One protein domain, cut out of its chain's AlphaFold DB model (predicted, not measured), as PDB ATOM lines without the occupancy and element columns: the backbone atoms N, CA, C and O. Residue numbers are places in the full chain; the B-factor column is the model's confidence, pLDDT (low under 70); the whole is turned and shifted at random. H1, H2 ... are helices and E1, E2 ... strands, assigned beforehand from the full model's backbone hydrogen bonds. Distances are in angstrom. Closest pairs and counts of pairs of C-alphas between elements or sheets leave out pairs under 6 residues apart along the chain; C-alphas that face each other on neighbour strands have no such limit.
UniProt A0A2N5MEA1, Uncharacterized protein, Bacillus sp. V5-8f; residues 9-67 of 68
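AT A GLANCE: This is residues 9 to 67 of the 68 residues of an uncharacterized protein of Bacillus sp. V5-8f (UniProt A0A2N5MEA1). A three-stranded sheet, E3 to E5, and the long hairpin of E1 and E2 lie face to face as a small sandwich of two layers, their strands crossed at 31 degrees. The short helix H1 lies near one end, in the stretch that crosses from one layer to the other. The 59 printed residues hold E1, E2, H1, E3, E4 and E5 in that order, mostly strand; both sheets are antiparallel, the larger in the order E3, E4, E5. The whole is elongated, 34 by 21 by 13 A, and only just compact, close to loose, with a radius of gyration of the C-alphas of 12.1 A.

IN THESE COORDINATES: Find C-alpha 44 at (-34.275, 43.906, -39.888), where E3 begins, residues 44 to 48; E4 is residues 51 to 55; E5, residues 62 to 66, is 13.1 A long and ends with C-alpha 66 at (-30.456, 36.688, -50.402). E1, residues 9 to 15, begins at (-41.439, 53.532, -53.403) and is 18.8 A long; E2, residues 21 to 30, measures 24.1 A. H1 is residues 36 to 40.

HOW THE PARTS SIT: Look first at the meander E3, E4, E5, each strand the antiparallel neighbour of the one before: N 45 and O 53 are 2.9 A apart, N 65 and O 52 2.8 A. Across the sandwich, the closest C-alphas of E2 and E5, Val 27 and Ile 63, are 6.6 A apart. In the hairpin E1 and E2, N 12 and O 25 are 2.8 A apart. H1, its O i to N i+4 pair within hydrogen-bond range, only grazes the larger sheet, with residues 39 to 40.

THE WHOLE: The C-alphas farthest apart, Asp 33 and Asn 49, are 34.7 A apart. The printed part has no cut, no link is long, and no printed residue is under 70 in pLDDT.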
ATOM      1  N   ASP A   9     -42.185  54.753 -53.141       93.31
ATOM      2  CA  ASP A   9     -41.439  53.532 -53.403       93.31
ATOM      3  C   ASP A   9     -40.452  53.283 -52.266       93.31
ATOM      4  O   ASP A   9     -39.627  54.137 -51.938       93.31
ATOM      5  N   ILE A  10     -40.515  52.089 -51.684       93.75
ATOM      6  CA  ILE A  10     -39.607  51.666 -50.619       93.75
ATOM      7  C   ILE A  10     -38.707  50.570 -51.174       93.75
ATOM      8  O   ILE A  10     -39.185  49.592 -51.754       93.75
ATOM      9  N   TYR A  11     -37.400  50.714 -50.971       95.50
ATOM     10  CA  TYR A  11     -36.397  49.735 -51.376       95.50
ATOM     11  C   TYR A  11     -35.534  49.323 -50.184       95.50
ATOM     12  O   TYR A  11     -35.096  50.164 -49.404       95.50
ATOM     13  N   LEU A  12     -35.240  48.028 -50.094       95.00
ATOM     14  CA  LEU A  12     -34.187  47.486 -49.245       95.00
ATOM     15  C   LEU A  12     -32.920  47.360 -50.092       95.00
ATOM     16  O   LEU A  12     -32.884  46.580 -51.045       95.00
ATOM     17  N   ILE A  13     -31.904  48.155 -49.762       95.56
ATOM     18  CA  ILE A  13     -30.609  48.180 -50.448       95.56
ATOM     19  C   ILE A  13     -29.557  47.606 -49.505       95.56
ATOM     20  O   ILE A  13     -29.389  48.104 -48.393       95.56
ATOM     21  N   VAL A  14     -28.833  46.588 -49.961       94.44
ATOM     22  CA  VAL A  14     -27.724  45.981 -49.221       94.44
ATOM     23  C   VAL A  14     -26.417  46.369 -49.894       94.44
ATOM     24  O   VAL A  14     -26.260  46.214 -51.109       94.44
ATOM     25  N   LYS A  15     -25.484  46.883 -49.094       95.56
ATOM     26  CA  LYS A  15     -24.148  47.286 -49.529       95.56
ATOM     27  C   LYS A  15     -23.092  46.461 -48.805       95.56
ATOM     28  O   LYS A  15     -23.289  46.098 -47.648       95.56
ATOM     29  N   ASP A  16     -21.992  46.170 -49.487       93.25
ATOM     30  CA  ASP A  16     -20.814  45.577 -48.867       93.25
ATOM     31  C   ASP A  16     -20.088  46.592 -47.961       93.25
ATOM     32  O   ASP A  16     -20.446  47.771 -47.873       93.25
ATOM     33  N   LYS A  17     -19.020  46.137 -47.300       94.56
ATOM     34  CA  LYS A  17     -18.182  46.981 -46.433       94.56
ATOM     35  C   LYS A  17     -17.481  48.139 -47.159       94.56
ATOM     36  O   LYS A  17     -17.034  49.070 -46.501       94.56
ATOM     37  N   ASN A  18     -17.364  48.076 -48.485       97.06
ATOM     38  CA  ASN A  18     -16.777  49.125 -49.319       97.06
ATOM     39  C   ASN A  18     -17.846  50.114 -49.824       97.06
ATOM     40  O   ASN A  18     -17.528  51.048 -50.557       97.06
ATOM     41  N   GLY A  19     -19.116  49.914 -49.453       95.81
ATOM     42  CA  GLY A  19     -20.247  50.717 -49.907       95.81
ATOM     43  C   GLY A  19     -20.790  50.322 -51.283       95.81
ATOM     44  O   GLY A  19     -21.719  50.977 -51.765       95.81
ATOM     45  N   GLN A  20     -20.273  49.262 -51.911       96.62
ATOM     46  CA  GLN A  20     -20.791  48.745 -53.173       96.62
ATOM     47  C   GLN A  20     -22.146  48.078 -52.936       96.62
ATOM     48  O   GLN A  20     -22.282  47.209 -52.081       96.62
ATOM     49  N   GLN A  21     -23.162  48.466 -53.706       96.00
ATOM     50  CA  GLN A  21     -24.467  47.813 -53.662       96.00
ATOM     51  C   GLN A  21     -24.365  46.383 -54.204       96.00
ATOM     52  O   GLN A  21     -24.065  46.191 -55.379       96.00
ATOM     53  N   ILE A  22     -24.662  45.401 -53.353       95.06
ATOM     54  CA  ILE A  22     -24.631  43.971 -53.696       95.06
ATOM     55  C   ILE A  22     -26.030  43.391 -53.911       95.06
ATOM     56  O   ILE A  22     -26.183  42.387 -54.601       95.06
ATOM     57  N   ALA A  23     -27.068  44.031 -53.365       94.69
ATOM     58  CA  ALA A  23     -28.453  43.649 -53.609       94.69
ATOM     59  C   ALA A  23     -29.410  44.837 -53.460       94.69
ATOM     60  O   ALA A  23     -29.166  45.771 -52.695       94.69
ATOM     61  N   GLN A  24     -30.532  44.780 -54.175       95.56
ATOM     62  CA  GLN A  24     -31.652  45.705 -54.027       95.56
ATOM     63  C   GLN A  24     -32.963  44.949 -54.216       95.56
ATOM     64  O   GLN A  24     -33.121  44.178 -55.163       95.56
ATOM     65  N   LYS A  25     -33.927  45.207 -53.338       95.69
ATOM     66  CA  LYS A  25     -35.265  44.622 -53.402       95.69
ATOM     67  C   LYS A  25     -36.311  45.703 -53.193       95.69
ATOM     68  O   LYS A  25     -36.220  46.482 -52.250       95.69
ATOM     69  N   LYS A  26     -37.310  45.753 -54.077       95.69
ATOM     70  CA  LYS A  26     -38.476  46.619 -53.886       95.69
ATOM     71  C   LYS A  26     -39.335  46.045 -52.761       95.69
ATOM     72  O   LYS A  26     -39.716  44.878 -52.827       95.69
ATOM     73  N   VAL A  27     -39.584  46.857 -51.740       94.25
ATOM     74  CA  VAL A  27     -40.400  46.519 -50.569       94.25
ATOM     75  C   VAL A  27     -41.863  46.845 -50.845       94.25
ATOM     76  O   VAL A  27     -42.732  46.004 -50.648       94.25
ATOM     77  N   ALA A  28     -42.126  48.053 -51.342       93.06
ATOM     78  CA  ALA A  28     -43.470  48.530 -51.639       93.06
ATOM     79  C   ALA A  28     -43.455  49.577 -52.759       93.06
ATOM     80  O   ALA A  28     -42.418  50.176 -53.060       93.06
ATOM     81  N   SER A  29     -44.617  49.762 -53.379       92.94
ATOM     82  CA  SER A  29     -44.917  50.818 -54.343       92.94
ATOM     83  C   SER A  29     -46.393  51.154 -54.183       92.94
ATOM     84  O   SER A  29     -47.247  50.396 -54.642       92.94
ATOM     85  N   GLU A  30     -46.700  52.222 -53.459       91.38
ATOM     86  CA  GLU A  30     -48.083  52.610 -53.162       91.38
ATOM     87  C   GLU A  30     -48.255  54.129 -53.158       91.38
ATOM     88  O   GLU A  30     -47.292  54.870 -53.345       91.38
ATOM     89  N   LEU A  31     -49.487  54.615 -53.003       89.62
ATOM     90  CA  LEU A  31     -49.703  56.046 -52.815       89.62
ATOM     91  C   LEU A  31     -49.139  56.472 -51.454       89.62
ATOM     92  O   LEU A  31     -49.308  55.748 -50.476       89.62
ATOM     93  N   PRO A  32     -48.484  57.638 -51.372       86.25
ATOM     94  CA  PRO A  32     -47.987  58.127 -50.102       86.25
ATOM     95  C   PRO A  32     -49.151  58.476 -49.177       86.25
ATOM     96  O   PRO A  32     -50.038  59.251 -49.539       86.25
ATOM     97  N   ASP A  33     -49.084  57.955 -47.961       86.88
ATOM     98  CA  ASP A  33     -49.880  58.401 -46.828       86.88
ATOM     99  C   ASP A  33     -49.048  58.363 -45.543       86.88
ATOM    100  O   ASP A  33     -47.916  57.878 -45.521       86.88
ATOM    101  N   GLU A  34     -49.609  58.904 -44.464       85.19
ATOM    102  CA  GLU A  34     -48.925  59.068 -43.178       85.19
ATOM    103  C   GLU A  34     -48.491  57.736 -42.540       85.19
ATOM    104  O   GLU A  34     -47.602  57.716 -41.688       85.19
ATOM    105  N   LEU A  35     -49.078  56.609 -42.956       88.94
ATOM    106  CA  LEU A  35     -48.882  55.290 -42.350       88.94
ATOM    107  C   LEU A  35     -48.003  54.352 -43.188       88.94
ATOM    108  O   LEU A  35     -47.724  53.237 -42.739       88.94
ATOM    109  N   VAL A  36     -47.555  54.769 -44.377       89.12
ATOM    110  CA  VAL A  36     -46.740  53.948 -45.300       89.12
ATOM    111  C   VAL A  36     -45.496  53.372 -44.615       89.12
ATOM    112  O   VAL A  36     -45.196  52.182 -44.713       89.12
ATOM    113  N   PHE A  37     -44.815  54.185 -43.805       84.56
ATOM    114  CA  PHE A  37     -43.624  53.752 -43.080       84.56
ATOM    115  C   PHE A  37     -43.961  52.721 -42.002       84.56
ATOM    116  O   PHE A  37     -43.317  51.680 -41.939       84.56
ATOM    117  N   GLY A  38     -45.010  52.950 -41.207       86.06
ATOM    118  CA  GLY A  38     -45.431  52.009 -40.166       86.06
ATOM    119  C   GLY A  38     -45.915  50.666 -40.724       86.06
ATOM    120  O   GLY A  38     -45.798  49.640 -40.058       86.06
ATOM    121  N   ARG A  39     -46.423  50.634 -41.958       90.62
ATOM    122  CA  ARG A  39     -46.845  49.388 -42.612       90.62
ATOM    123  C   ARG A  39     -45.697  48.549 -43.147       90.62
ATOM    124  O   ARG A  39     -45.833  47.328 -43.188       90.62
ATOM    125  N   HIS A  40     -44.591  49.169 -43.546       92.62
ATOM    126  CA  HIS A  40     -43.521  48.480 -44.273       92.62
ATOM    127  C   HIS A  40     -42.177  48.430 -43.540       92.62
ATOM    128  O   HIS A  40     -41.396  47.515 -43.791       92.62
ATOM    129  N   LEU A  41     -41.898  49.370 -42.638       91.94
ATOM    130  CA  LEU A  41     -40.606  49.511 -41.969       91.94
ATOM    131  C   LEU A  41     -40.703  49.108 -40.497       91.94
ATOM    132  O   LEU A  41     -41.015  49.931 -39.645       91.94
ATOM    133  N   GLY A  42     -40.418  47.840 -40.209       93.69
ATOM    134  CA  GLY A  42     -40.291  47.326 -38.848       93.69
ATOM    135  C   GLY A  42     -38.847  46.968 -38.513       93.69
ATOM    136  O   GLY A  42     -37.995  47.832 -38.331       93.69
ATOM    137  N   GLU A  43     -38.578  45.671 -38.399       95.44
ATOM    138  CA  GLU A  43     -37.299  45.148 -37.919       95.44
ATOM    139  C   GLU A  43     -36.515  44.455 -39.035       95.44
ATOM    140  O   GLU A  43     -37.072  43.672 -39.803       95.44
ATOM    141  N   LEU A  44     -35.204  44.693 -39.080       95.81
ATOM    142  CA  LEU A  44     -34.275  43.906 -39.888       95.81
ATOM    143  C   LEU A  44     -33.729  42.735 -39.069       95.81
ATOM    144  O   LEU A  44     -33.192  42.937 -37.980       95.81
ATOM    145  N   LYS A  45     -33.810  41.520 -39.614       96.06
ATOM    146  CA  LYS A  45     -33.193  40.324 -39.028       96.06
ATOM    147  C   LYS A  45     -32.447  39.507 -40.062       96.06
ATOM    148  O   LYS A  45     -32.905  39.342 -41.188       96.06
ATOM    149  N   TRP A  46     -31.344  38.917 -39.630       96.06
ATOM    150  CA  TRP A  46     -30.689  37.844 -40.361       96.06
ATOM    151  C   TRP A  46     -31.482  36.548 -40.181       96.06
ATOM    152  O   TRP A  46     -31.757  36.145 -39.051       96.06
ATOM    153  N   LEU A  47     -31.870  35.920 -41.291       95.88
ATOM    154  CA  LEU A  47     -32.468  34.580 -41.306       95.88
ATOM    155  C   LEU A  47     -31.395  33.498 -41.492       95.88
ATOM    156  O   LEU A  47     -31.562  32.369 -41.040       95.88
ATOM    157  N   SER A  48     -30.283  33.857 -42.132       96.06
ATOM    158  CA  SER A  48     -29.075  33.041 -42.263       96.06
ATOM    159  C   SER A  48     -27.857  33.943 -42.500       96.06
ATOM    160  O   SER A  48     -27.998  35.161 -42.585       96.06
ATOM    161  N   ASN A  49     -26.666  33.361 -42.669       93.44
ATOM    162  CA  ASN A  49     -25.458  34.114 -43.039       93.44
ATOM    163  C   ASN A  49     -25.594  34.858 -44.382       93.44
ATOM    164  O   ASN A  49     -24.902  35.847 -44.609       93.44
ATOM    165  N   ASN A  50     -26.494  34.391 -45.252       94.25
ATOM    166  CA  ASN A  50     -26.657  34.878 -46.619       94.25
ATOM    167  C   ASN A  50     -28.071  35.412 -46.868       94.25
ATOM    168  O   ASN A  50     -28.468  35.583 -48.015       94.25
ATOM    169  N   GLU A  51     -28.871  35.649 -45.830       95.75
ATOM    170  CA  GLU A  51     -30.235  36.137 -46.006       95.75
ATOM    171  C   GLU A  51     -30.630  37.095 -44.891       95.75
ATOM    172  O   GLU A  51     -30.590  36.756 -43.706       95.75
ATOM    173  N   VAL A  52     -31.070  38.284 -45.296       96.19
ATOM    174  CA  VAL A  52     -31.614  39.311 -44.411       96.19
ATOM    175  C   VAL A  52     -33.071  39.569 -44.770       96.19
ATOM    176  O   VAL A  52     -33.426  39.644 -45.946       96.19
ATOM    177  N   ALA A  53     -33.923  39.711 -43.763       96.62
ATOM    178  CA  ALA A  53     -35.339  40.003 -43.909       96.62
ATOM    179  C   ALA A  53     -35.706  41.313 -43.213       96.62
ATOM    180  O   ALA A  53     -35.326  41.547 -42.066       96.62
ATOM    181  N   LEU A  54     -36.479  42.143 -43.912       96.88
ATOM    182  CA  LEU A  54     -37.189  43.284 -43.351       96.88
ATOM    183  C   LEU A  54     -38.614  42.850 -43.020       96.88
ATOM    184  O   LEU A  54     -39.412  42.576 -43.916       96.88
ATOM    185  N   PHE A  55     -38.922  42.801 -41.732       95.75
ATOM    186  CA  PHE A  55     -40.262  42.585 -41.210       95.75
ATOM    187  C   PHE A  55     -41.019  43.910 -41.161       95.75
ATOM    188  O   PHE A  55     -40.440  44.950 -40.841       95.75
ATOM    189  N   ASN A  56     -42.326  43.874 -41.412       93.31
ATOM    190  CA  ASN A  56     -43.189  45.012 -41.106       93.31
ATOM    191  C   ASN A  56     -43.306  45.243 -39.587       93.31
ATOM    192  O   ASN A  56     -42.945  44.376 -38.787       93.31
ATOM    193  N   CYS A  57     -43.845  46.394 -39.164       90.94
ATOM    194  CA  CYS A  57     -43.993  46.719 -37.738       90.94
ATOM    195  C   CYS A  57     -44.774  45.665 -36.947       90.94
ATOM    196  O   CYS A  57     -44.412  45.358 -35.813       90.94
ATOM    197  N   SER A  58     -45.822  45.080 -37.536       89.50
ATOM    198  CA  SER A  58     -46.620  44.032 -36.890       89.50
ATOM    199  C   SER A  58     -45.957  42.651 -36.902       89.50
ATOM    200  O   SER A  58     -46.496  41.725 -36.304       89.50
ATOM    201  N   ARG A  59     -44.811  42.489 -37.580       89.31
ATOM    202  CA  ARG A  59     -44.089  41.217 -37.784       89.31
ATOM    203  C   ARG A  59     -44.936  40.100 -38.399       89.31
ATOM    204  O   ARG A  59     -44.622  38.924 -38.251       89.31
ATOM    205  N   THR A  60     -46.011  40.462 -39.088       89.94
ATOM    206  CA  THR A  60     -46.917  39.519 -39.753       89.94
ATOM    207  C   THR A  60     -46.465  39.189 -41.168       89.94
ATOM    208  O   THR A  60     -46.881  38.175 -41.719       89.94
ATOM    209  N   ASN A  61     -45.627  40.039 -41.761       91.12
ATOM    210  CA  ASN A  61     -45.090  39.843 -43.096       91.12
ATOM    211  C   ASN A  61     -43.636  40.318 -43.161       91.12
ATOM    212  O   ASN A  61     -43.214  41.174 -42.376       91.12
ATOM    213  N   TYR A  62     -42.873  39.772 -44.101       94.94
ATOM    214  CA  TYR A  62     -41.493  40.168 -44.330       94.94
ATOM    215  C   TYR A  62     -41.115  40.080 -45.802       94.94
ATOM    216  O   TYR A  62     -41.700  39.334 -46.585       94.94
ATOM    217  N   ILE A  63     -40.089  40.841 -46.162       95.12
ATOM    218  CA  ILE A  63     -39.415  40.743 -47.451       95.12
ATOM    219  C   ILE A  63     -37.964  40.392 -47.177       95.12
ATOM    220  O   ILE A  63     -37.284  41.114 -46.449       95.12
ATOM    221  N   SER A  64     -37.496  39.289 -47.757       96.12
ATOM    222  CA  SER A  64     -36.107  38.862 -47.639       96.12
ATOM    223  C   SER A  64     -35.288  39.126 -48.898       96.12
ATOM    224  O   SER A  64     -35.800  39.255 -50.018       96.12
ATOM    225  N   VAL A  65     -33.984  39.255 -48.678       96.81
ATOM    226  CA  VAL A  65     -32.953  39.450 -49.691       96.81
ATOM    227  C   VAL A  65     -31.856  38.436 -49.430       96.81
ATOM    228  O   VAL A  65     -31.232  38.455 -48.368       96.81
ATOM    229  N   GLN A  66     -31.613  37.571 -50.414       94.50
ATOM    230  CA  GLN A  66     -30.456  36.688 -50.402       94.50
ATOM    231  C   GLN A  66     -29.214  37.418 -50.913       94.50
ATOM    232  O   GLN A  66     -29.244  38.077 -51.956       94.50
ATOM    233  N   LEU A  67     -28.129  37.269 -50.169       90.31
ATOM    234  CA  LEU A  67     -26.794  37.753 -50.472       90.31
ATOM    235  C   LEU A  67     -26.044  36.579 -51.106       90.31
ATOM    236  O   LEU A  67     -25.787  35.574 -50.443       90.31
TER     237      LEU A  67